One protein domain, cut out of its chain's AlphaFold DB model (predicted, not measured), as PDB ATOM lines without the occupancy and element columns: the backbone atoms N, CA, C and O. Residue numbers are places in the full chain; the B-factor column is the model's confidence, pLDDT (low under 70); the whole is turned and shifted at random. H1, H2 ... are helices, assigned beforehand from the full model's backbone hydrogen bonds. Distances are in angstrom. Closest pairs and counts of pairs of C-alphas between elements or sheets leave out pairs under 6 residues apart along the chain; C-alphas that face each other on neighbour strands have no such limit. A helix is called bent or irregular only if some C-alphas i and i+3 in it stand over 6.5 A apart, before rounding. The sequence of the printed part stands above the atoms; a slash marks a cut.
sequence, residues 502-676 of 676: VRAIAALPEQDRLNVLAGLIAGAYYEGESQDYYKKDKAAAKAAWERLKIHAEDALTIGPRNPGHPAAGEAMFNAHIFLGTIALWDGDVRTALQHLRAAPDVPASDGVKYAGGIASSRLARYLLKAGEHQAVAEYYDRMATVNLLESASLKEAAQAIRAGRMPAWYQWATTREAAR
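AT A GLANCE: This is residues 502 to 676 of the 676 residues of the protein "Peptidase_M56 domain-containing protein" of Acidobacteria bacterium (UniProt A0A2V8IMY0). A long helical hairpin, H2 and H3, joins H4 in an up-and-down bundle of three helices, and from H4 a curved row of helices runs on side by side through H5, H8 and H9, partly round the short helix H7. H4 is in the middle of the whole; the short H1 is beside the H2 and H3 hairpin near one end of the long axis, and H10 is beyond H7 and H9 at the other end, where residues 671 to 676 stick out. The printed part has 175 residues with ten named helices, H1 to H10 in order along the chain, and no named strand; the class is all helix. It is compact, with a radius of gyration of the C-alphas of 16.1 A and spans of 49 by 39 by 26 A.

IN THESE COORDINATES: H1 is residues 502 to 506, with C-alpha 502 at (89.620, 148.479, 154.732). H2, residues 510 to 533, is 33.6 A long and has a kink of 42 degrees near residue 517; it is irregular, with C-alphas 515 and 518 7.2 A apart. H3, residues 538 to 561, is 35.3 A long and only just irregular, C-alphas 557 and 560 being 6.6 A apart. H4, residues 568 to 585, is 26.1 A long and begins at C-alpha 568 (87.735, 129.782, 154.912). H5, residues 589 to 601, is 19.5 A long and only just irregular, with 6.7 A between C-alphas 597 and 600. H6 is residues 606 to 610 and H7 residues 618 to 625. H8, residues 629 to 642, is 20.5 A long, and H9, residues 647 to 658, 16.9 A. H10, residues 664 to 674, is 15.6 A long and ends at C-alpha 674 (104.519, 136.793, 121.422).

HOW THE PARTS SIT: H4 is the hub, touching five helices. In the bundle, up and down in that each helix runs against the one before it, H2 and H3 form a hairpin at a shallow tilt of 24 degrees; their closest C-alphas, of Gly 528 and Ala 541, are 3.9 A apart. H3 and H4, also a hairpin, touch at a steep tilt of 38 degrees, closest at Ala 552 and Ala 575, with C-alphas 4.4 A apart. H2 touches H4 with residues 514 to 525 alone. H1 is close to H2 but not clearly touching, the closest C-alphas being those of Ile 505 and Arg 513, 6.7 A. H4 and H5 form a hairpin at a shallow tilt of 14 degrees, with the C-alphas of Gly 580 and Ala 592 closest at 4.0 A. H6 touches H4 at Glu 570 and Gly 607, whose C-alphas are 5.0 A apart. H7 touches H4, closest at the C-alphas of Thr 581 and Leu 619, 4.7 A. H5 and H8 touch and run the same way at a shallow tilt of 19 degrees, closest at the C-alphas of Pro 600 and Met 639, 5.8 A. H8 and H9 form a hairpin at 18 degrees, a shallow tilt, with the C-alphas of Ala 640 and Ser 647 closest at 4.2 A. H10 is close to H7 but not clearly touching, about perpendicular at 80 degrees; the closest C-alphas, of Arg 621 and Tyr 666, are 6.8 A apart. H2 and H10 are apart. Each O i to N i+4 pair is within hydrogen-bond range in H1, H4, H6, H7, H9 and H10; the counts are 17 of 20 in H2, 18 of 20 in H3, 7 of 9 in H5 and 8 of 10 in H8.

THE WHOLE: The two C-alphas farthest apart are those of Ala 507 and Ala 659, 49.4 A. The printed part has no cut and ends at residue 676, the chain's last. The links H3 to H4 and H6 to H7 are short, the other links are tight, and no link is long. Residues 671 to 676, of which 671 to 674 belong to H10, stand free. The mean pLDDT of the printed part is 92.3, and residues 674 to 676 are under 70.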
ATOM      1  N   VAL A 502      88.788 149.513 154.084       93.75
ATOM      2  CA  VAL A 502      89.620 148.479 154.732       93.75
ATOM      3  C   VAL A 502      89.338 148.411 156.235       93.75
ATOM      4  O   VAL A 502      89.109 147.321 156.757       93.75
ATOM      5  N   ARG A 503      89.269 149.558 156.927       95.00
ATOM      6  CA  ARG A 503      88.919 149.600 158.361       95.00
ATOM      7  C   ARG A 503      87.506 149.090 158.638       95.00
ATOM      8  O   ARG A 503      87.314 148.344 159.592       95.00
ATOM      9  N   ALA A 504      86.533 149.465 157.810       95.62
ATOM     10  CA  ALA A 504      85.156 149.000 157.950       95.62
ATOM     11  C   ALA A 504      85.047 147.480 157.760       95.62
ATOM     12  O   ALA A 504      84.359 146.821 158.533       95.62
ATOM     13  N   ILE A 505      85.775 146.913 156.789       95.38
ATOM     14  CA  ILE A 505      85.856 145.461 156.588       95.38
ATOM     15  C   ILE A 505      86.488 144.792 157.810       95.38
ATOM     16  O   ILE A 505      85.925 143.827 158.312       95.38
ATOM     17  N   ALA A 506      87.604 145.314 158.327       94.81
ATOM     18  CA  ALA A 506      88.279 144.762 159.505       94.81
ATOM     19  C   ALA A 506      87.400 144.771 160.772       94.81
ATOM     20  O   ALA A 506      87.580 143.928 161.648       94.81
ATOM     21  N   ALA A 507      86.437 145.693 160.858       95.56
ATOM     22  CA  ALA A 507      85.485 145.789 161.962       95.56
ATOM     23  C   ALA A 507      84.312 144.792 161.871       95.56
ATOM     24  O   ALA A 507      83.581 144.634 162.850       95.56
ATOM     25  N   LEU A 508      84.111 144.119 160.731       95.44
ATOM     26  CA  LEU A 508      83.090 143.074 160.608       95.44
ATOM     27  C   LEU A 508      83.446 141.854 161.481       95.44
ATOM     28  O   LEU A 508      84.634 141.574 161.685       95.44
ATOM     29  N   PRO A 509      82.451 141.071 161.943       95.94
ATOM     30  CA  PRO A 509      82.690 139.778 162.584       95.94
ATOM     31  C   PRO A 509      83.563 138.862 161.714       95.94
ATOM     32  O   PRO A 509      83.437 138.876 160.492       95.94
ATOM     33  N   GLU A 510      84.417 138.026 162.322       95.44
ATOM     34  CA  GLU A 510      85.338 137.153 161.562       95.44
ATOM     35  C   GLU A 510      84.607 136.281 160.525       95.44
ATOM     36  O   GLU A 510      85.081 136.124 159.402       95.44
ATOM     37  N   GLN A 511      83.424 135.773 160.882       93.12
ATOM     38  CA  GLN A 511      82.565 134.980 159.998       93.12
ATOM     39  C   GLN A 511      82.162 135.771 158.742       93.12
ATOM     40  O   GLN A 511      82.289 135.280 157.623       93.12
ATOM     41  N   ASP A 512      81.750 137.030 158.907       95.19
ATOM     42  CA  ASP A 512      81.368 137.901 157.793       95.19
ATOM     43  C   ASP A 512      82.575 138.306 156.947       95.19
ATOM     44  O   ASP A 512      82.474 138.344 155.720       95.19
ATOM     45  N   ARG A 513      83.737 138.543 157.571       95.44
ATOM     46  CA  ARG A 513      84.980 138.818 156.834       95.44
ATOM     47  C   ARG A 513      85.360 137.647 155.941       95.44
ATOM     48  O   ARG A 513      85.587 137.853 154.752       95.44
ATOM     49  N   LEU A 514      85.357 136.420 156.462       94.94
ATOM     50  CA  LEU A 514      85.696 135.224 155.684       94.94
ATOM     51  C   LEU A 514      84.881 135.092 154.394       94.94
ATOM     52  O   LEU A 514      85.430 134.673 153.378       94.94
ATOM     53  N   ASN A 515      83.610 135.494 154.413       93.56
ATOM     54  CA  ASN A 515      82.746 135.453 153.233       93.56
ATOM     55  C   ASN A 515      83.207 136.389 152.105       93.56
ATOM     56  O   ASN A 515      83.026 136.069 150.935       93.56
ATOM     57  N   VAL A 516      83.818 137.527 152.442       94.94
ATOM     58  CA  VAL A 516      84.191 138.562 151.463       94.94
ATOM     59  C   VAL A 516      85.677 138.565 151.109       94.94
ATOM     60  O   VAL A 516      86.044 139.073 150.048       94.94
ATOM     61  N   LEU A 517      86.543 138.005 151.960       96.19
ATOM     62  CA  LEU A 517      87.999 138.096 151.801       96.19
ATOM     63  C   LEU A 517      88.493 137.496 150.480       96.19
ATOM     64  O   LEU A 517      89.281 138.143 149.794       96.19
ATOM     65  N   ALA A 518      87.989 136.330 150.064       94.25
ATOM     66  CA  ALA A 518      88.377 135.714 148.791       94.25
ATOM     67  C   ALA A 518      88.169 136.663 147.594       94.25
ATOM     68  O   ALA A 518      89.066 136.825 146.760       94.25
ATOM     69  N   GLY A 519      87.007 137.325 147.544       92.19
ATOM     70  CA  GLY A 519      86.654 138.282 146.497       92.19
ATOM     71  C   GLY A 519      87.416 139.604 146.602       92.19
ATOM     72  O   GLY A 519      87.807 140.162 145.579       92.19
ATOM     73  N   LEU A 520      87.675 140.094 147.817       95.00
ATOM     74  CA  LEU A 520      88.457 141.316 148.045       95.00
ATOM     75  C   LEU A 520      89.922 141.150 147.629       95.00
ATOM     76  O   LEU A 520      90.472 142.047 146.991       95.00
ATOM     77  N   ILE A 521      90.537 140.001 147.931       96.19
ATOM     78  CA  ILE A 521      91.912 139.675 147.524       96.19
ATOM     79  C   ILE A 521      92.006 139.654 145.992       96.19
ATOM     80  O   ILE A 521      92.834 140.359 145.413       96.19
ATOM     81  N   ALA A 522      91.125 138.898 145.326       93.25
ATOM     82  CA  ALA A 522      91.102 138.814 143.865       93.25
ATOM     83  C   ALA A 522      90.783 140.174 143.214       93.25
ATOM     84  O   ALA A 522      91.424 140.573 142.244       93.25
ATOM     85  N   GLY A 523      89.825 140.923 143.765       93.00
ATOM     86  CA  GLY A 523      89.452 142.248 143.275       93.00
ATOM     87  C   GLY A 523      90.604 143.248 143.351       93.00
ATOM     88  O   GLY A 523      90.902 143.910 142.359       93.00
ATOM     89  N   ALA A 524      91.299 143.311 144.490       94.88
ATOM     90  CA  ALA A 524      92.471 144.165 144.671       94.88
ATOM     91  C   ALA A 524      93.632 143.761 143.746       94.88
ATOM     92  O   ALA A 524      94.350 144.624 143.239       94.88
ATOM     93  N   TYR A 525      93.784 142.462 143.467       94.00
ATOM     94  CA  TYR A 525      94.764 141.970 142.500       94.00
ATOM     95  C   TYR A 525      94.484 142.531 141.106       94.00
ATOM     96  O   TYR A 525      95.325 143.239 140.552       94.00
ATOM     97  N   TYR A 526      93.290 142.266 140.565       92.31
ATOM     98  CA  TYR A 526      92.912 142.697 139.216       92.31
ATOM     99  C   TYR A 526      92.829 144.218 139.081       92.31
ATOM    100  O   TYR A 526      93.154 144.750 138.019       92.31
ATOM    101  N   GLU A 527      92.441 144.928 140.144       93.12
ATOM    102  CA  GLU A 527      92.548 146.385 140.195       93.12
ATOM    103  C   GLU A 527      94.003 146.810 139.991       93.12
ATOM    104  O   GLU A 527      94.283 147.596 139.086       93.12
ATOM    105  N   GLY A 528      94.936 146.254 140.769       92.50
ATOM    106  CA  GLY A 528      96.349 146.594 140.654       92.50
ATOM    107  C   GLY A 528      96.933 146.262 139.281       92.50
ATOM    108  O   GLY A 528      97.630 147.088 138.695       92.50
ATOM    109  N   GLU A 529      96.573 145.113 138.705       89.81
ATOM    110  CA  GLU A 529      96.979 144.759 137.338       89.81
ATOM    111  C   GLU A 529      96.437 145.725 136.293       89.81
ATOM    112  O   GLU A 529      97.140 146.072 135.346       89.81
ATOM    113  N   SER A 530      95.184 146.148 136.447       90.69
ATOM    114  CA  SER A 530      94.552 147.072 135.517       90.69
ATOM    115  C   SER A 530      95.193 148.459 135.582       90.69
ATOM    116  O   SER A 530      95.482 149.065 134.546       90.69
ATOM    117  N   GLN A 531      95.481 148.933 136.797       92.19
ATOM    118  CA  GLN A 531      96.190 150.190 137.027       92.19
ATOM    119  C   GLN A 531      97.596 150.149 136.423       92.19
ATOM    120  O   GLN A 531      97.983 151.080 135.719       92.19
ATOM    121  N   ASP A 532      98.325 149.047 136.614       89.19
ATOM    122  CA  ASP A 532      99.672 148.902 136.072       89.19
ATOM    123  C   ASP A 532      99.674 148.777 134.539       89.19
ATOM    124  O   ASP A 532     100.317 149.549 133.829       89.19
ATOM    125  N   TYR A 533      98.917 147.819 134.004       83.50
ATOM    126  CA  TYR A 533      98.999 147.450 132.593       83.50
ATOM    127  C   TYR A 533      98.258 148.423 131.672       83.50
ATOM    128  O   TYR A 533      98.805 148.841 130.652       83.50
ATOM    129  N   TYR A 534      97.015 148.788 132.006       82.56
ATOM    130  CA  TYR A 534      96.178 149.611 131.125       82.56
ATOM    131  C   TYR A 534      96.351 151.103 131.384       82.56
ATOM    132  O   TYR A 534      96.412 151.884 130.436       82.56
ATOM    133  N   LYS A 535      96.433 151.505 132.656       88.06
ATOM    134  CA  LYS A 535      96.510 152.923 133.037       88.06
ATOM    135  C   LYS A 535      97.938 153.417 133.250       88.06
ATOM    136  O   LYS A 535      98.144 154.625 133.299       88.06
ATOM    137  N   LYS A 536      98.915 152.505 133.331       92.06
ATOM    138  CA  LYS A 536     100.328 152.811 133.608       92.06
ATOM    139  C   LYS A 536     100.523 153.605 134.909       92.06
ATOM    140  O   LYS A 536     101.515 154.313 135.061       92.06
ATOM    141  N   ASP A 537      99.596 153.463 135.856       94.62
ATOM    142  CA  ASP A 537      99.637 154.102 137.169       94.62
ATOM    143  C   ASP A 537     100.227 153.135 138.202       94.62
ATOM    144  O   ASP A 537      99.537 152.340 138.849       94.62
ATOM    145  N   LYS A 538     101.550 153.215 138.358       92.50
ATOM    146  CA  LYS A 538     102.313 152.378 139.295       92.50
ATOM    147  C   LYS A 538     101.948 152.641 140.758       92.50
ATOM    148  O   LYS A 538     102.035 151.723 141.574       92.50
ATOM    149  N   ALA A 539     101.558 153.868 141.106       94.19
ATOM    150  CA  ALA A 539     101.224 154.225 142.482       94.19
ATOM    151  C   ALA A 539      99.872 153.624 142.881       94.19
ATOM    152  O   ALA A 539      99.773 152.982 143.930       94.19
ATOM    153  N   ALA A 540      98.863 153.747 142.014       92.75
ATOM    154  CA  ALA A 540      97.565 153.114 142.220       92.75
ATOM    155  C   ALA A 540      97.670 151.583 142.224       92.75
ATOM    156  O   ALA A 540      97.042 150.933 143.063       92.75
ATOM    157  N   ALA A 541      98.507 151.008 141.351       93.12
ATOM    158  CA  ALA A 541      98.776 149.571 141.346       93.12
ATOM    159  C   ALA A 541      99.355 149.092 142.684       93.12
ATOM    160  O   ALA A 541      98.820 148.171 143.303       93.12
ATOM    161  N   LYS A 542     100.391 149.780 143.183       92.88
ATOM    162  CA  LYS A 542     100.995 149.478 144.485       92.88
ATOM    163  C   LYS A 542      99.978 149.596 145.619       92.88
ATOM    164  O   LYS A 542      99.906 148.705 146.457       92.88
ATOM    165  N   ALA A 543      99.162 150.651 145.633       93.81
ATOM    166  CA  ALA A 543      98.130 150.829 146.654       93.81
ATOM    167  C   ALA A 543      97.090 149.694 146.645       93.81
ATOM    168  O   ALA A 543      96.651 149.254 147.706       93.81
ATOM    169  N   ALA A 544      96.705 149.197 145.465       94.56
ATOM    170  CA  ALA A 544      95.820 148.043 145.346       94.56
ATOM    171  C   ALA A 544      96.473 146.758 145.884       94.56
ATOM    172  O   ALA A 544      95.848 146.030 146.654       94.56
ATOM    173  N   TRP A 545      97.747 146.514 145.570       94.31
ATOM    174  CA  TRP A 545      98.470 145.345 146.080       94.31
ATOM    175  C   TRP A 545      98.767 145.409 147.585       94.31
ATOM    176  O   TRP A 545      98.792 144.367 148.232       94.31
ATOM    177  N   GLU A 546      98.909 146.594 148.180       94.88
ATOM    178  CA  GLU A 546      98.969 146.723 149.643       94.88
ATOM    179  C   GLU A 546      97.629 146.349 150.301       94.88
ATOM    180  O   GLU A 546      97.610 145.610 151.284       94.88
ATOM    181  N   ARG A 547      96.484 146.744 149.722       95.50
ATOM    182  CA  ARG A 547      95.168 146.282 150.212       95.50
ATOM    183  C   ARG A 547      95.000 144.772 150.079       95.50
ATOM    184  O   ARG A 547      94.464 144.132 150.979       95.50
ATOM    185  N   LEU A 548      95.477 144.204 148.975       96.50
ATOM    186  CA  LEU A 548      95.498 142.760 148.777       96.50
ATOM    187  C   LEU A 548      96.257 142.061 149.905       96.50
ATOM    188  O   LEU A 548      95.717 141.110 150.464       96.50
ATOM    189  N   LYS A 549      97.459 142.538 150.258       96.62
ATOM    190  CA  LYS A 549      98.254 141.975 151.361       96.62
ATOM    191  C   LYS A 549      97.483 142.009 152.676       96.62
ATOM    192  O   LYS A 549      97.383 140.973 153.319       96.62
ATOM    193  N   ILE A 550      96.845 143.135 153.008       96.75
ATOM    194  CA  ILE A 550      96.023 143.264 154.224       96.75
ATOM    195  C   ILE A 550      94.910 142.206 154.256       96.75
ATOM    196  O   ILE A 550      94.739 141.505 155.251       96.75
ATOM    197  N   HIS A 551      94.153 142.058 153.164       97.69
ATOM    198  CA  HIS A 551      93.074 141.068 153.097       97.69
ATOM    199  C   HIS A 551      93.599 139.624 153.109       97.69
ATOM    200  O   HIS A 551      92.997 138.746 153.725       97.69
ATOM    201  N   ALA A 552      94.729 139.367 152.454       98.00
ATOM    202  CA  ALA A 552      95.355 138.054 152.430       98.00
ATOM    203  C   ALA A 552      95.890 137.653 153.816       98.00
ATOM    204  O   ALA A 552      95.691 136.520 154.243       98.00
ATOM    205  N   GLU A 553      96.507 138.581 154.546       97.38
ATOM    206  CA  GLU A 553      96.965 138.372 155.922       97.38
ATOM    207  C   GLU A 553      95.797 138.125 156.883       97.38
ATOM    208  O   GLU A 553      95.882 137.215 157.712       97.38
ATOM    209  N   ASP A 554      94.684 138.855 156.747       97.44
ATOM    210  CA  ASP A 554      93.466 138.598 157.530       97.44
ATOM    211  C   ASP A 554      92.942 137.179 157.250       97.44
ATOM    212  O   ASP A 554      92.739 136.402 158.182       97.44
ATOM    213  N   ALA A 555      92.850 136.775 155.975       97.81
ATOM    214  CA  ALA A 555      92.415 135.429 155.587       97.81
ATOM    215  C   ALA A 555      93.309 134.321 156.169       97.81
ATOM    216  O   ALA A 555      92.796 133.330 156.694       97.81
ATOM    217  N   LEU A 556      94.632 134.496 156.123       97.75
ATOM    218  CA  LEU A 556      95.593 133.543 156.689       97.75
ATOM    219  C   LEU A 556      95.634 133.569 158.225       97.75
ATOM    220  O   LEU A 556      96.082 132.600 158.835       97.75
ATOM    221  N   THR A 557      95.133 134.631 158.858       96.94
ATOM    222  CA  THR A 557      95.039 134.747 160.320       96.94
ATOM    223  C   THR A 557      93.767 134.103 160.865       96.94
ATOM    224  O   THR A 557      93.826 133.356 161.847       96.94
ATOM    225  N   ILE A 558      92.610 134.379 160.253       96.62
ATOM    226  CA  ILE A 558      91.305 133.932 160.765       96.62
ATOM    227  C   ILE A 558      90.837 132.608 160.157       96.62
ATOM    228  O   ILE A 558      90.109 131.866 160.815       96.62
ATOM    229  N   GLY A 559      91.266 132.275 158.937       95.94
ATOM    230  CA  GLY A 559      90.917 131.022 158.263       95.94
ATOM    231  C   GLY A 559      91.290 129.775 159.077       95.94
ATOM    232  O   GLY A 559      90.403 128.965 159.352       95.94
ATOM    233  N   PRO A 560      92.538 129.645 159.575       95.75
ATOM    234  CA  PRO A 560      92.944 128.507 160.406       95.75
ATOM    235  C   PRO A 560      92.177 128.368 161.730       95.75
ATOM    236  O   PRO A 560      92.098 127.270 162.274       95.75
ATOM    237  N   ARG A 561      91.605 129.460 162.257       95.19
ATOM    238  CA  ARG A 561      90.768 129.440 163.474       95.19
ATOM    239  C   ARG A 561      89.338 128.983 163.196       95.19
ATOM    240  O   ARG A 561      88.635 128.585 164.117       95.19
ATOM    241  N   ASN A 562      88.921 129.032 161.933       94.06
ATOM    242  CA  ASN A 562      87.566 128.743 161.485       94.06
ATOM    243  C   ASN A 562      87.559 127.686 160.354       94.06
ATOM    244  O   ASN A 562      86.956 127.920 159.306       94.06
ATOM    245  N   PRO A 563      88.196 126.509 160.527       91.38
ATOM    246  CA  PRO A 563      88.393 125.547 159.437       91.38
ATOM    247  C   PRO A 563      87.087 124.933 158.904       91.38
ATOM    248  O   PRO A 563      87.061 124.451 157.778       91.38
ATOM    249  N   GLY A 564      86.004 124.956 159.691       91.12
ATOM    250  CA  GLY A 564      84.675 124.502 159.266       91.12
ATOM    251  C   GLY A 564      83.846 125.555 158.524       91.12
ATOM    252  O   GLY A 564      82.743 125.252 158.076       91.12
ATOM    253  N   HIS A 565      84.332 126.797 158.408       92.94
ATOM    254  CA  HIS A 565      83.592 127.850 157.722       92.94
ATOM    255  C   HIS A 565      83.645 127.651 156.194       92.94
ATOM    256  O   HIS A 565      84.745 127.525 155.646       92.94
ATOM    257  N   PRO A 566      82.507 127.706 155.470       90.75
ATOM    258  CA  PRO A 566      82.457 127.394 154.039       90.75
ATOM    259  C   PRO A 566      83.393 128.226 153.154       90.75
ATOM    260  O   PRO A 566      83.860 127.727 152.137       90.75
ATOM    261  N   ALA A 567      83.689 129.473 153.535       92.31
ATOM    262  CA  ALA A 567      84.561 130.365 152.765       92.31
ATOM    263  C   ALA A 567      86.035 130.366 153.225       92.31
ATOM    264  O   ALA A 567      86.878 130.959 152.552       92.31
ATOM    265  N   ALA A 568      86.378 129.715 154.349       94.62
ATOM    266  CA  ALA A 568      87.735 129.782 154.912       94.62
ATOM    267  C   ALA A 568      88.792 129.239 153.945       94.62
ATOM    268  O   ALA A 568      89.780 129.917 153.664       94.62
ATOM    269  N   GLY A 569      88.537 128.057 153.376       94.75
ATOM    270  CA  GLY A 569      89.414 127.445 152.383       94.75
ATOM    271  C   GLY A 569      89.662 128.336 151.170       94.75
ATOM    272  O   GLY A 569      90.802 128.527 150.767       94.75
ATOM    273  N   GLU A 570      88.607 128.942 150.615       94.50
ATOM    274  CA  GLU A 570      88.737 129.787 149.419       94.50
ATOM    275  C   GLU A 570      89.509 131.079 149.712       94.50
ATOM    276  O   GLU A 570      90.388 131.466 148.942       94.50
ATOM    277  N   ALA A 571      89.227 131.731 150.844       96.06
ATOM    278  CA  ALA A 571      89.926 132.945 151.248       96.06
ATOM    279  C   ALA A 571      91.428 132.690 151.446       96.06
ATOM    280  O   ALA A 571      92.256 133.444 150.930       96.06
ATOM    281  N   MET A 572      91.784 131.598 152.132       97.62
ATOM    282  CA  MET A 572      93.178 131.188 152.327       97.62
ATOM    283  C   MET A 572      93.847 130.793 151.005       97.62
ATOM    284  O   MET A 572      94.997 131.161 150.763       97.62
ATOM    285  N   PHE A 573      93.134 130.082 150.130       96.38
ATOM    286  CA  PHE A 573      93.648 129.692 148.820       96.38
ATOM    287  C   PHE A 573      94.007 130.924 147.986       96.38
ATOM    288  O   PHE A 573      95.154 131.063 147.557       96.38
ATOM    289  N   ASN A 574      93.073 131.870 147.834       95.75
ATOM    290  CA  ASN A 574      93.328 133.119 147.115       95.75
ATOM    291  C   ASN A 574      94.479 133.907 147.753       95.75
ATOM    292  O   ASN A 574      95.344 134.404 147.032       95.75
ATOM    293  N   ALA A 575      94.544 133.973 149.087       97.56
ATOM    294  CA  ALA A 575      95.656 134.613 149.785       97.56
ATOM    295  C   ALA A 575      97.008 134.020 149.359       97.56
ATOM    296  O   ALA A 575      97.896 134.768 148.950       97.56
ATOM    297  N   HIS A 576      97.161 132.691 149.362       97.25
ATOM    298  CA  HIS A 576      98.393 132.047 148.903       97.25
ATOM    299  C   HIS A 576      98.686 132.323 147.423       97.25
ATOM    300  O   HIS A 576      99.798 132.738 147.092       97.25
ATOM    301  N   ILE A 577      97.713 132.145 146.527       96.00
ATOM    302  CA  ILE A 577      97.937 132.330 145.084       96.00
ATOM    303  C   ILE A 577      98.389 133.758 144.762       96.00
ATOM    304  O   ILE A 577      99.354 133.959 144.015       96.00
ATOM    305  N   PHE A 578      97.734 134.762 145.340       96.00
ATOM    306  CA  PHE A 578      98.027 136.150 145.013       96.00
ATOM    307  C   PHE A 578      99.246 136.708 145.762       96.00
ATOM    308  O   PHE A 578     100.048 137.402 145.136       96.00
ATOM    309  N   LEU A 579      99.470 136.349 147.036       96.44
ATOM    310  CA  LEU A 579     100.718 136.697 147.737       96.44
ATOM    311  C   LEU A 579     101.932 136.054 147.063       96.44
ATOM    312  O   LEU A 579     102.940 136.724 146.850       96.44
ATOM    313  N   GLY A 580     101.820 134.787 146.653       96.00
ATOM    314  CA  GLY A 580     102.878 134.115 145.902       96.00
ATOM    315  C   GLY A 580     103.168 134.798 144.563       96.00
ATOM    316  O   GLY A 580     104.325 134.892 144.157       96.00
ATOM    317  N   THR A 581     102.136 135.319 143.889       94.06
ATOM    318  CA  THR A 581     102.311 136.074 142.637       94.06
ATOM    319  C   THR A 581     103.065 137.385 142.873       94.06
ATOM    320  O   THR A 581     104.005 137.675 142.137       94.06
ATOM    321  N   ILE A 582     102.698 138.145 143.912       91.25
ATOM    322  CA  ILE A 582     103.401 139.384 144.284       91.25
ATOM    323  C   ILE A 582     104.857 139.084 144.660       91.25
ATOM    324  O   ILE A 582     105.757 139.764 144.173       91.25
ATOM    325  N   ALA A 583     105.106 138.026 145.438       92.44
ATOM    326  CA  ALA A 583     106.460 137.619 145.811       92.44
ATOM    327  C   ALA A 583     107.349 137.352 144.582       92.44
ATOM    328  O   ALA A 583     108.513 137.745 144.574       92.44
ATOM    329  N   LEU A 584     106.811 136.759 143.506       88.75
ATOM    330  CA  LEU A 584     107.565 136.593 142.254       88.75
ATOM    331  C   LEU A 584     107.900 137.905 141.565       88.75
ATOM    332  O   LEU A 584     108.984 138.016 140.995       88.75
ATOM    333  N   TRP A 585     106.991 138.879 141.582       84.50
ATOM    334  CA  TRP A 585     107.264 140.198 141.010       84.50
ATOM    335  C   TRP A 585     108.376 140.926 141.759       84.50
ATOM    336  O   TRP A 585     109.199 141.582 141.125       84.50
ATOM    337  N   ASP A 586     108.455 140.719 143.071       86.50
ATOM    338  CA  ASP A 586     109.545 141.217 143.913       86.50
ATOM    339  C   ASP A 586     110.843 140.386 143.768       86.50
ATOM    340  O   ASP A 586     111.863 140.697 144.383       86.50
ATOM    341  N   GLY A 587     110.839 139.338 142.933       87.50
ATOM    342  CA  GLY A 587     111.983 138.453 142.695       87.50
ATOM    343  C   GLY A 587     112.201 137.389 143.776       87.50
ATOM    344  O   GLY A 587     113.192 136.657 143.726       87.50
ATOM    345  N   ASP A 588     111.283 137.255 144.735       93.62
ATOM    346  CA  ASP A 588     111.335 136.266 145.810       93.62
ATOM    347  C   ASP A 588     110.653 134.948 145.403       93.62
ATOM    348  O   ASP A 588     109.561 134.578 145.849       93.62
ATOM    349  N   VAL A 589     111.351 134.197 144.547       92.62
ATOM    350  CA  VAL A 589     110.931 132.858 144.097       92.62
ATOM    351  C   VAL A 589     110.734 131.900 145.276       92.62
ATOM    352  O   VAL A 589     109.863 131.030 145.236       92.62
ATOM    353  N   ARG A 590     111.501 132.059 146.362       94.25
ATOM    354  CA  ARG A 590     111.410 131.176 147.527       94.25
ATOM    355  C   ARG A 590     110.071 131.341 148.236       94.25
ATOM    356  O   ARG A 590     109.417 130.334 148.509       94.25
ATOM    357  N   THR A 591     109.668 132.575 148.520       95.81
ATOM    358  CA  THR A 591     108.376 132.870 149.155       95.81
ATOM    359  C   THR A 591     107.220 132.481 148.239       95.81
ATOM    360  O   THR A 591     106.255 131.857 148.681       95.81
ATOM    361  N   ALA A 592     107.351 132.708 146.932       96.31
ATOM    362  CA  ALA A 592     106.364 132.251 145.960       96.31
ATOM    363  C   ALA A 592     106.145 130.731 145.977       96.31
ATOM    364  O   ALA A 592     105.004 130.266 146.005       96.31
ATOM    365  N   LEU A 593     107.227 129.948 146.022       96.56
ATOM    366  CA  LEU A 593     107.163 128.490 146.147       96.56
ATOM    367  C   LEU A 593     106.557 128.042 147.481       96.56
ATOM    368  O   LEU A 593     105.877 127.017 147.524       96.56
ATOM    369  N   GLN A 594     106.791 128.777 148.571       96.75
ATOM    370  CA  GLN A 594     106.155 128.493 149.861       96.75
ATOM    371  C   GLN A 594     104.638 128.659 149.770       96.75
ATOM    372  O   GLN A 594     103.908 127.748 150.161       96.75
ATOM    373  N   HIS A 595     104.162 129.765 149.193       97.25
ATOM    374  CA  HIS A 595     102.730 129.966 148.989       97.25
ATOM    375  C   HIS A 595     102.126 128.932 148.031       97.25
ATOM    376  O   HIS A 595     101.081 128.370 148.348       97.25
ATOM    377  N   LEU A 596     102.794 128.616 146.912       96.88
ATOM    378  CA  LEU A 596     102.327 127.582 145.977       96.88
ATOM    379  C   LEU A 596     102.146 126.228 146.684       96.88
ATOM    380  O   LEU A 596     101.152 125.543 146.466       96.88
ATOM    381  N   ARG A 597     103.095 125.837 147.542       96.12
ATOM    382  CA  ARG A 597     103.044 124.560 148.270       96.12
ATOM    383  C   ARG A 597     101.996 124.533 149.375       96.12
ATOM    384  O   ARG A 597     101.494 123.450 149.653       96.12
ATOM    385  N   ALA A 598     101.690 125.676 149.984       96.12
ATOM    386  CA  ALA A 598     100.677 125.789 151.030       96.12
ATOM    387  C   ALA A 598      99.245 125.858 150.473       96.12
ATOM    388  O   ALA A 598      98.308 125.446 151.147       96.12
ATOM    389  N   ALA A 599      99.065 126.336 149.236       95.12
ATOM    390  CA  ALA A 599      97.742 126.513 148.637       95.12
ATOM    391  C   ALA A 599      96.870 125.233 148.617       95.12
ATOM    392  O   ALA A 599      95.689 125.353 148.919       95.12
ATOM    393  N   PRO A 600      97.383 124.015 148.341       94.31
ATOM    394  CA  PRO A 600      96.565 122.799 148.401       94.31
ATOM    395  C   PRO A 600      96.214 122.321 149.821       94.31
ATOM    396  O   PRO A 600      95.353 121.458 149.950       94.31
ATOM    397  N   ASP A 601      96.875 122.833 150.868       93.62
ATOM    398  CA  ASP A 601      96.676 122.410 152.270       93.62
ATOM    399  C   ASP A 601      95.591 123.210 153.003       93.62
ATOM    400  O   ASP A 601      95.378 123.031 154.205       93.62
ATOM    401  N   VAL A 602      94.910 124.122 152.308       94.81
ATOM    402  CA  VAL A 602      93.822 124.894 152.908       94.81
ATOM    403  C   VAL A 602      92.627 123.988 153.252       94.81
ATOM    404  O   VAL A 602      92.452 122.933 152.635       94.81
ATOM    405  N   PRO A 603      91.761 124.386 154.204       93.62
ATOM    406  CA  PRO A 603      90.532 123.654 154.484       93.62
ATOM    407  C   PRO A 603      89.694 123.429 153.220       93.62
ATOM    408  O   PRO A 603      89.601 124.305 152.360       93.62
ATOM    409  N   ALA A 604      89.054 122.266 153.111       89.75
ATOM    410  CA  ALA A 604      88.191 121.973 151.975       89.75
ATOM    411  C   ALA A 604      86.994 122.938 151.940       89.75
ATOM    412  O   ALA A 604      86.276 123.094 152.925       89.75
ATOM    413  N   SER A 605      86.747 123.546 150.782       91.12
ATOM    414  CA  SER A 605      85.612 124.441 150.555       91.12
ATOM    415  C   SER A 605      85.061 124.273 149.144       91.12
ATOM    416  O   SER A 605      85.772 123.844 148.234       91.12
ATOM    417  N   ASP A 606      83.797 124.644 148.942       90.75
ATOM    418  CA  ASP A 606      83.204 124.696 147.601       90.75
ATOM    419  C   ASP A 606      83.968 125.675 146.694       90.75
ATOM    420  O   ASP A 606      84.191 125.374 145.524       90.75
ATOM    421  N   GLY A 607      84.469 126.787 147.242       87.94
ATOM    422  CA  GLY A 607      85.297 127.731 146.493       87.94
ATOM    423  C   GLY A 607      86.595 127.122 145.970       87.94
ATOM    424  O   GLY A 607      86.954 127.365 144.827       87.94
ATOM    425  N   VAL A 608      87.259 126.244 146.728       92.62
ATOM    426  CA  VAL A 608      88.453 125.528 146.236       92.62
ATOM    427  C   VAL A 608      88.076 124.421 145.249       92.62
ATOM    428  O   VAL A 608      88.772 124.234 144.250       92.62
ATOM    429  N   LYS A 609      86.962 123.711 145.480       93.75
ATOM    430  CA  LYS A 609      86.470 122.649 144.580       93.75
ATOM    431  C   LYS A 609      86.090 123.173 143.197       93.75
ATOM    432  O   LYS A 609      86.289 122.469 142.207       93.75
ATOM    433  N   TYR A 610      85.523 124.374 143.150       92.81
ATOM    434  CA  TYR A 610      84.910 124.956 141.958       92.81
ATOM    435  C   TYR A 610      85.627 126.205 141.434       92.81
ATOM    436  O   TYR A 610      85.151 126.822 140.482       92.81
ATOM    437  N   ALA A 611      86.770 126.583 142.011       86.56
ATOM    438  CA  ALA A 611      87.599 127.653 141.472       86.56
ATOM    439  C   ALA A 611      88.077 127.302 140.056       86.56
ATOM    440  O   ALA A 611      88.637 126.229 139.822       86.56
ATOM    441  N   GLY A 612      87.861 128.228 139.121       85.25
ATOM    442  CA  GLY A 612      88.435 128.180 137.780       85.25
ATOM    443  C   GLY A 612      89.745 128.963 137.696       85.25
ATOM    444  O   GLY A 612      90.022 129.843 138.512       85.25
ATOM    445  N   GLY A 613      90.549 128.670 136.680       84.25
ATOM    446  CA  GLY A 613      91.817 129.344 136.416       84.25
ATOM    447  C   GLY A 613      92.962 128.928 137.341       84.25
ATOM    448  O   GLY A 613      93.971 129.632 137.388       84.25
ATOM    449  N   ILE A 614      92.851 127.799 138.051       86.88
ATOM    450  CA  ILE A 614      93.915 127.271 138.922       86.88
ATOM    451  C   ILE A 614      95.118 126.885 138.075       86.88
ATOM    452  O   ILE A 614      96.250 127.295 138.367       86.88
ATOM    453  N   ALA A 615      94.857 126.141 136.995       81.62
ATOM    454  CA  ALA A 615      95.881 125.753 136.039       81.62
ATOM    455  C   ALA A 615      96.569 126.998 135.460       81.62
ATOM    456  O   ALA A 615      97.790 127.104 135.492       81.62
ATOM    457  N   SER A 616      95.790 127.989 135.026       82.62
ATOM    458  CA  SER A 616      96.292 129.192 134.358       82.62
ATOM    459  C   SER A 616      96.619 130.370 135.278       82.62
ATOM    460  O   SER A 616      96.720 131.504 134.802       82.62
ATOM    461  N   SER A 617      96.764 130.140 136.584       87.69
ATOM    462  CA  SER A 617      97.071 131.208 137.538       87.69
ATOM    463  C   SER A 617      98.396 131.902 137.193       87.69
ATOM    464  O   SER A 617      99.344 131.278 136.702       87.69
ATOM    465  N   ARG A 618      98.488 133.214 137.461       88.25
ATOM    466  CA  ARG A 618      99.722 133.985 137.214       88.25
ATOM    467  C   ARG A 618     100.910 133.417 137.988       88.25
ATOM    468  O   ARG A 618     101.994 133.327 137.420       88.25
ATOM    469  N   LEU A 619     100.687 132.963 139.224       93.19
ATOM    470  CA  LEU A 619     101.689 132.270 140.034       93.19
ATOM    471  C   LEU A 619     102.273 131.056 139.301       93.19
ATOM    472  O   LEU A 619     103.480 131.003 139.073       93.19
ATOM    473  N   ALA A 620     101.427 130.109 138.884       93.19
ATOM    474  CA  ALA A 620     101.888 128.907 138.194       93.19
ATOM    475  C   ALA A 620     102.595 129.253 136.876       93.19
ATOM    476  O   ALA A 620     103.682 128.749 136.600       93.19
ATOM    477  N   ARG A 621     102.033 130.185 136.098       90.25
ATOM    478  CA  ARG A 621     102.639 130.683 134.857       90.25
ATOM    479  C   ARG A 621     104.046 131.244 135.074       90.25
ATOM    480  O   ARG A 621     104.960 130.908 134.322       90.25
ATOM    481  N   TYR A 622     104.228 132.119 136.058       89.75
ATOM    482  CA  TYR A 622     105.523 132.747 136.307       89.75
ATOM    483  C   TYR A 622     106.530 131.777 136.925       89.75
ATOM    484  O   TYR A 622     107.707 131.868 136.591       89.75
ATOM    485  N   LEU A 623     106.090 130.805 137.728       93.12
ATOM    486  CA  LEU A 623     106.955 129.721 138.207       93.12
ATOM    487  C   LEU A 623     107.428 128.818 137.068       93.12
ATOM    488  O   LEU A 623     108.609 128.480 137.025       93.12
ATOM    489  N   LEU A 624     106.562 128.499 136.099       92.56
ATOM    490  CA  LEU A 624     106.989 127.801 134.882       92.56
ATOM    491  C   LEU A 624     108.050 128.608 134.129       92.56
ATOM    492  O   LEU A 624     109.098 128.076 133.785       92.56
ATOM    493  N   LYS A 625     107.837 129.915 133.946       88.44
ATOM    494  CA  LYS A 625     108.827 130.800 133.312       88.44
ATOM    495  C   LYS A 625     110.140 130.899 134.105       88.44
ATOM    496  O   LYS A 625     111.200 131.044 133.503       88.44
ATOM    497  N   ALA A 626     110.073 130.818 135.433       88.19
ATOM    498  CA  ALA A 626     111.234 130.800 136.322       88.19
ATOM    499  C   ALA A 626     111.955 129.439 136.359       88.19
ATOM    500  O   ALA A 626     113.005 129.336 136.989       88.19
ATOM    501  N   GLY A 627     111.434 128.410 135.678       91.00
ATOM    502  CA  GLY A 627     112.034 127.076 135.632       91.00
ATOM    503  C   GLY A 627     111.600 126.122 136.735       91.00
ATOM    504  O   GLY A 627     112.107 125.004 136.810       91.00
ATOM    505  N   GLU A 628     110.646 126.520 137.572       93.88
ATOM    506  CA  GLU A 628     110.160 125.749 138.721       93.88
ATOM    507  C   GLU A 628     109.128 124.686 138.296       93.88
ATOM    508  O   GLU A 628     108.051 124.533 138.874       93.88
ATOM    509  N   HIS A 629     109.453 123.937 137.239       94.62
ATOM    510  CA  HIS A 629     108.560 122.996 136.561       94.62
ATOM    511  C   HIS A 629     108.054 121.890 137.488       94.62
ATOM    512  O   HIS A 629     106.858 121.607 137.531       94.62
ATOM    513  N   GLN A 630     108.958 121.280 138.256       94.44
ATOM    514  CA  GLN A 630     108.602 120.194 139.163       94.44
ATOM    515  C   GLN A 630     107.632 120.669 140.252       94.44
ATOM    516  O   GLN A 630     106.629 120.002 140.501       94.44
ATOM    517  N   ALA A 631     107.884 121.840 140.843       95.69
ATOM    518  CA  ALA A 631     107.022 122.396 141.881       95.69
ATOM    519  C   ALA A 631     105.608 122.683 141.354       95.69
ATOM    520  O   ALA A 631     104.626 122.400 142.039       95.69
ATOM    521  N   VAL A 632     105.491 123.197 140.124       96.75
ATOM    522  CA  VAL A 632     104.188 123.433 139.484       96.75
ATOM    523  C   VAL A 632     103.468 122.115 139.171       96.75
ATOM    524  O   VAL A 632     102.267 122.014 139.405       96.75
ATOM    525  N   ALA A 633     104.179 121.084 138.703       96.75
ATOM    526  CA  ALA A 633     103.580 119.771 138.451       96.75
ATOM    527  C   ALA A 633     103.070 119.097 139.741       96.75
ATOM    528  O   ALA A 633     101.969 118.550 139.752       96.75
ATOM    529  N   GLU A 634     103.833 119.171 140.835       96.81
ATOM    530  CA  GLU A 634     103.414 118.679 142.159       96.81
ATOM    531  C   GLU A 634     102.202 119.448 142.698       96.81
ATOM    532  O   GLU A 634     101.270 118.851 143.236       96.81
ATOM    533  N   TYR A 635     102.190 120.771 142.525       97.19
ATOM    534  CA  TYR A 635     101.041 121.603 142.863       97.19
ATOM    535  C   TYR A 635      99.788 121.171 142.093       97.19
ATOM    536  O   TYR A 635      98.736 120.997 142.703       97.19
ATOM    537  N   TYR A 636      99.891 120.930 140.785       97.56
ATOM    538  CA  TYR A 636      98.753 120.478 139.985       97.56
ATOM    539  C   TYR A 636      98.232 119.102 140.379       97.56
ATOM    540  O   TYR A 636      97.017 118.942 140.442       97.56
ATOM    541  N   ASP A 637      99.095 118.139 140.700       96.62
ATOM    542  CA  ASP A 637      98.636 116.831 141.187       96.62
ATOM    543  C   ASP A 637      97.813 116.969 142.470       96.62
ATOM    544  O   ASP A 637      96.741 116.377 142.591       96.62
ATOM    545  N   ARG A 638      98.294 117.786 143.413       96.62
ATOM    546  CA  ARG A 638      97.606 118.030 144.687       96.62
ATOM    547  C   ARG A 638      96.316 118.818 144.488       96.62
ATOM    548  O   ARG A 638      95.302 118.506 145.098       96.62
ATOM    549  N   MET A 639      96.314 119.802 143.593       95.94
ATOM    550  CA  MET A 639      95.089 120.527 143.266       95.94
ATOM    551  C   MET A 639      94.074 119.644 142.544       95.94
ATOM    552  O   MET A 639      92.881 119.777 142.793       95.94
ATOM    553  N   ALA A 640      94.509 118.695 141.718       95.56
ATOM    554  CA  ALA A 640      93.612 117.796 141.003       95.56
ATOM    555  C   ALA A 640      92.826 116.842 141.918       95.56
ATOM    556  O   ALA A 640      91.819 116.284 141.470       95.56
ATOM    557  N   THR A 641      93.261 116.633 143.167       93.38
ATOM    558  CA  THR A 641      92.512 115.837 144.155       93.38
ATOM    559  C   THR A 641      91.432 116.637 144.877       93.38
ATOM    560  O   THR A 641      90.502 116.038 145.407       93.38
ATOM    561  N   VAL A 642      91.543 117.970 144.910       92.00
ATOM    562  CA  VAL A 642      90.612 118.847 145.643       92.00
ATOM    563  C   VAL A 642      89.720 119.682 144.725       92.00
ATOM    564  O   VAL A 642      88.563 119.920 145.057       92.00
ATOM    565  N   ASN A 643      90.222 120.107 143.564       94.88
ATOM    566  CA  ASN A 643      89.480 120.901 142.594       94.88
ATOM    567  C   ASN A 643      88.770 119.985 141.593       94.88
ATOM    568  O   ASN A 643      89.398 119.369 140.732       94.88
ATOM    569  N   LEU A 644      87.449 119.898 141.721       94.31
ATOM    570  CA  LEU A 644      86.608 119.039 140.894       94.31
ATOM    571  C   LEU A 644      86.396 119.625 139.495       94.31
ATOM    572  O   LEU A 644      86.278 118.865 138.535       94.31
ATOM    573  N   LEU A 645      86.372 120.956 139.370       92.88
ATOM    574  CA  LEU A 645      86.097 121.645 138.105       92.88
ATOM    575  C   LEU A 645      87.211 121.456 137.062       92.88
ATOM    576  O   LEU A 645      86.934 121.205 135.893       92.88
ATOM    577  N   GLU A 646      88.467 121.547 137.488       93.50
ATOM    578  CA  GLU A 646      89.671 121.489 136.654       93.50
ATOM    579  C   GLU A 646      90.493 120.208 136.886       93.50
ATOM    580  O   GLU A 646      91.600 120.094 136.369       93.50
ATOM    581  N   SER A 647      89.985 119.209 137.625       94.38
ATOM    582  CA  SER A 647      90.749 117.989 137.969       94.38
ATOM    583  C   SER A 647      91.418 117.340 136.750       94.38
ATOM    584  O   SER A 647      92.602 116.999 136.785       94.38
ATOM    585  N   ALA A 648      90.676 117.194 135.647       92.94
ATOM    586  CA  ALA A 648      91.188 116.588 134.420       92.94
ATOM    587  C   ALA A 648      92.282 117.443 133.755       92.94
ATOM    588  O   ALA A 648      93.336 116.915 133.397       92.94
ATOM    589  N   SER A 649      92.070 118.757 133.635       92.38
ATOM    590  CA  SER A 649      93.028 119.663 132.989       92.38
ATOM    591  C   SER A 649      94.291 119.870 133.830       92.38
ATOM    592  O   SER A 649      95.381 119.995 133.271       92.38
ATOM    593  N   LEU A 650      94.183 119.842 135.162       95.75
ATOM    594  CA  LEU A 650      95.321 119.879 136.084       95.75
ATOM    595  C   LEU A 650      96.192 118.622 135.949       95.75
ATOM    596  O   LEU A 650      97.413 118.741 135.829       95.75
ATOM    597  N   LYS A 651      95.581 117.429 135.881       96.31
ATOM    598  CA  LYS A 651      96.304 116.166 135.632       96.31
ATOM    599  C   LYS A 651      97.027 116.193 134.288       96.31
ATOM    600  O   LYS A 651      98.204 115.841 134.217       96.31
ATOM    601  N   GLU A 652      96.350 116.649 133.236       94.19
ATOM    602  CA  GLU A 652      96.949 116.793 131.905       94.19
ATOM    603  C   GLU A 652      98.129 117.781 131.924       94.19
ATOM    604  O   GLU A 652      99.200 117.489 131.388       94.19
ATOM    605  N   ALA A 653      97.978 118.928 132.595       95.00
ATOM    606  CA  ALA A 653      99.036 119.925 132.723       95.00
ATOM    607  C   ALA A 653     100.260 119.378 133.478       95.00
ATOM    608  O   ALA A 653     101.389 119.571 133.021       95.00
ATOM    609  N   ALA A 654     100.057 118.662 134.588       96.25
ATOM    610  CA  ALA A 654     101.137 118.035 135.352       96.25
ATOM    611  C   ALA A 654     101.907 117.003 134.508       96.25
ATOM    612  O   ALA A 654     103.142 116.992 134.498       96.25
ATOM    613  N   GLN A 655     101.188 116.168 133.752       95.56
ATOM    614  CA  GLN A 655     101.783 115.193 132.834       95.56
ATOM    615  C   GLN A 655     102.572 115.868 131.707       95.56
ATOM    616  O   GLN A 655     103.687 115.438 131.397       95.56
ATOM    617  N   ALA A 656     102.037 116.940 131.114       94.56
ATOM    618  CA  ALA A 656     102.726 117.699 130.072       94.56
ATOM    619  C   ALA A 656     104.058 118.269 130.582       94.56
ATOM    620  O   ALA A 656     105.091 118.055 129.942       94.56
ATOM    621  N   ILE A 657     104.054 118.897 131.763       95.25
ATOM    622  CA  ILE A 657     105.255 119.478 132.378       95.25
ATOM    623  C   ILE A 657     106.322 118.408 132.623       95.25
ATOM    624  O   ILE A 657     107.480 118.602 132.254       95.25
ATOM    625  N   ARG A 658     105.942 117.252 133.185       93.81
ATOM    626  CA  ARG A 658     106.870 116.128 133.422       93.81
ATOM    627  C   ARG A 658     107.446 115.548 132.135       93.81
ATOM    628  O   ARG A 658     108.592 115.114 132.120       93.81
ATOM    629  N   ALA A 659     106.681 115.587 131.048       94.00
ATOM    630  CA  ALA A 659     107.146 115.211 129.717       94.00
ATOM    631  C   ALA A 659     108.008 116.298 129.036       94.00
ATOM    632  O   ALA A 659     108.343 116.157 127.860       94.00
ATOM    633  N   GLY A 660     108.337 117.397 129.727       93.62
ATOM    634  CA  GLY A 660     109.104 118.514 129.171       93.62
ATOM    635  C   GLY A 660     108.337 119.324 128.123       93.62
ATOM    636  O   GLY A 660     108.958 119.945 127.258       93.62
ATOM    637  N   ARG A 661     106.998 119.293 128.166       94.50
ATOM    638  CA  ARG A 661     106.101 119.999 127.243       94.50
ATOM    639  C   ARG A 661     105.314 121.092 127.956       94.50
ATOM    640  O   ARG A 661     104.986 120.980 129.134       94.50
ATOM    641  N   MET A 662     104.968 122.143 127.222       94.44
ATOM    642  CA  MET A 662     104.077 123.191 127.702       94.44
ATOM    643  C   MET A 662     102.671 122.614 127.943       94.44
ATOM    644  O   MET A 662     102.126 121.946 127.058       94.44
ATOM    645  N   PRO A 663     102.039 122.880 129.100       93.94
ATOM    646  CA  PRO A 663     100.595 122.724 129.239       93.94
ATOM    647  C   PRO A 663      99.853 123.526 128.171       93.94
ATOM    648  O   PRO A 663     100.303 124.609 127.794       93.94
ATOM    649  N   ALA A 664      98.686 123.048 127.732       89.25
ATOM    650  CA  ALA A 664      97.943 123.707 126.660       89.25
ATOM    651  C   ALA A 664      97.657 125.184 126.960       89.25
ATOM    652  O   ALA A 664      97.991 126.052 126.159       89.25
ATOM    653  N   TRP A 665      97.115 125.486 128.143       88.31
ATOM    654  CA  TRP A 665      96.830 126.859 128.569       88.31
ATOM    655  C   TRP A 665      98.091 127.743 128.607       88.31
ATOM    656  O   TRP A 665      98.013 128.928 128.280       88.31
ATOM    657  N   TYR A 666      99.247 127.178 128.980       90.62
ATOM    658  CA  TYR A 666     100.511 127.910 129.081       90.62
ATOM    659  C   TYR A 666     101.016 128.276 127.691       90.62
ATOM    660  O   TYR A 666     101.374 129.428 127.460       90.62
ATOM    661  N   GLN A 667     100.939 127.332 126.751       89.94
ATOM    662  CA  GLN A 667     101.293 127.576 125.360       89.94
ATOM    663  C   GLN A 667     100.418 128.671 124.736       89.94
ATOM    664  O   GLN A 667     100.955 129.654 124.231       89.94
ATOM    665  N   TRP A 668      99.088 128.584 124.880       83.56
ATOM    666  CA  TRP A 668      98.174 129.635 124.407       83.56
ATOM    667  C   TRP A 668      98.526 131.014 124.982       83.56
ATOM    668  O   TRP A 668      98.466 132.033 124.287       83.56
ATOM    669  N   ALA A 669      98.895 131.062 126.265       81.69
ATOM    670  CA  ALA A 669      99.273 132.293 126.944       81.69
ATOM    671  C   ALA A 669     100.613 132.857 126.440       81.69
ATOM    672  O   ALA A 669     100.733 134.078 126.306       81.69
ATOM    673  N   THR A 670     101.595 132.002 126.139       81.69
ATOM    674  CA  THR A 670     102.881 132.413 125.552       81.69
ATOM    675  C   THR A 670     102.730 132.879 124.107       81.69
ATOM    676  O   THR A 670     103.289 133.910 123.744       81.69
ATOM    677  N   THR A 671     101.907 132.202 123.300       78.75
ATOM    678  CA  THR A 671     101.649 132.578 121.903       78.75
ATOM    679  C   THR A 671     100.971 133.945 121.812       78.75
ATOM    680  O   THR A 671     101.355 134.782 120.998       78.75
ATOM    681  N   ARG A 672      99.994 134.219 122.690       71.06
ATOM    682  CA  ARG A 672      99.331 135.533 122.758       71.06
ATOM    683  C   ARG A 672     100.260 136.658 123.200       71.06
ATOM    684  O   ARG A 672     100.063 137.781 122.754       71.06
ATOM    685  N   GLU A 673     101.217 136.382 124.084       70.50
ATOM    686  CA  GLU A 673     102.238 137.368 124.460       70.50
ATOM    687  C   GLU A 673     103.208 137.639 123.316       70.50
ATOM    688  O   GLU A 673     103.514 138.795 123.081       70.50
ATOM    689  N   ALA A 674     103.636 136.616 122.575       64.56
ATOM    690  CA  ALA A 674     104.519 136.793 121.422       64.56
ATOM    691  C   ALA A 674     103.860 137.556 120.254       64.56
ATOM    692  O   ALA A 674     104.557 138.136 119.428       64.56
ATOM    693  N   ALA A 675     102.527 137.526 120.160       57.22
ATOM    694  CA  ALA A 675     101.764 138.221 119.126       57.22
ATOM    695  C   ALA A 675     101.440 139.695 119.453       57.22
ATOM    696  O   ALA A 675     100.936 140.397 118.574       57.22
ATOM    697  N   ARG A 676     101.652 140.136 120.699       51.84
ATOM    698  CA  ARG A 676     101.464 141.522 121.160       51.84
ATOM    699  C   ARG A 676     102.796 142.250 121.171       51.84
ATOM    700  O   ARG A 676     102.765 143.464 120.879       51.84
TER     701      ARG A 676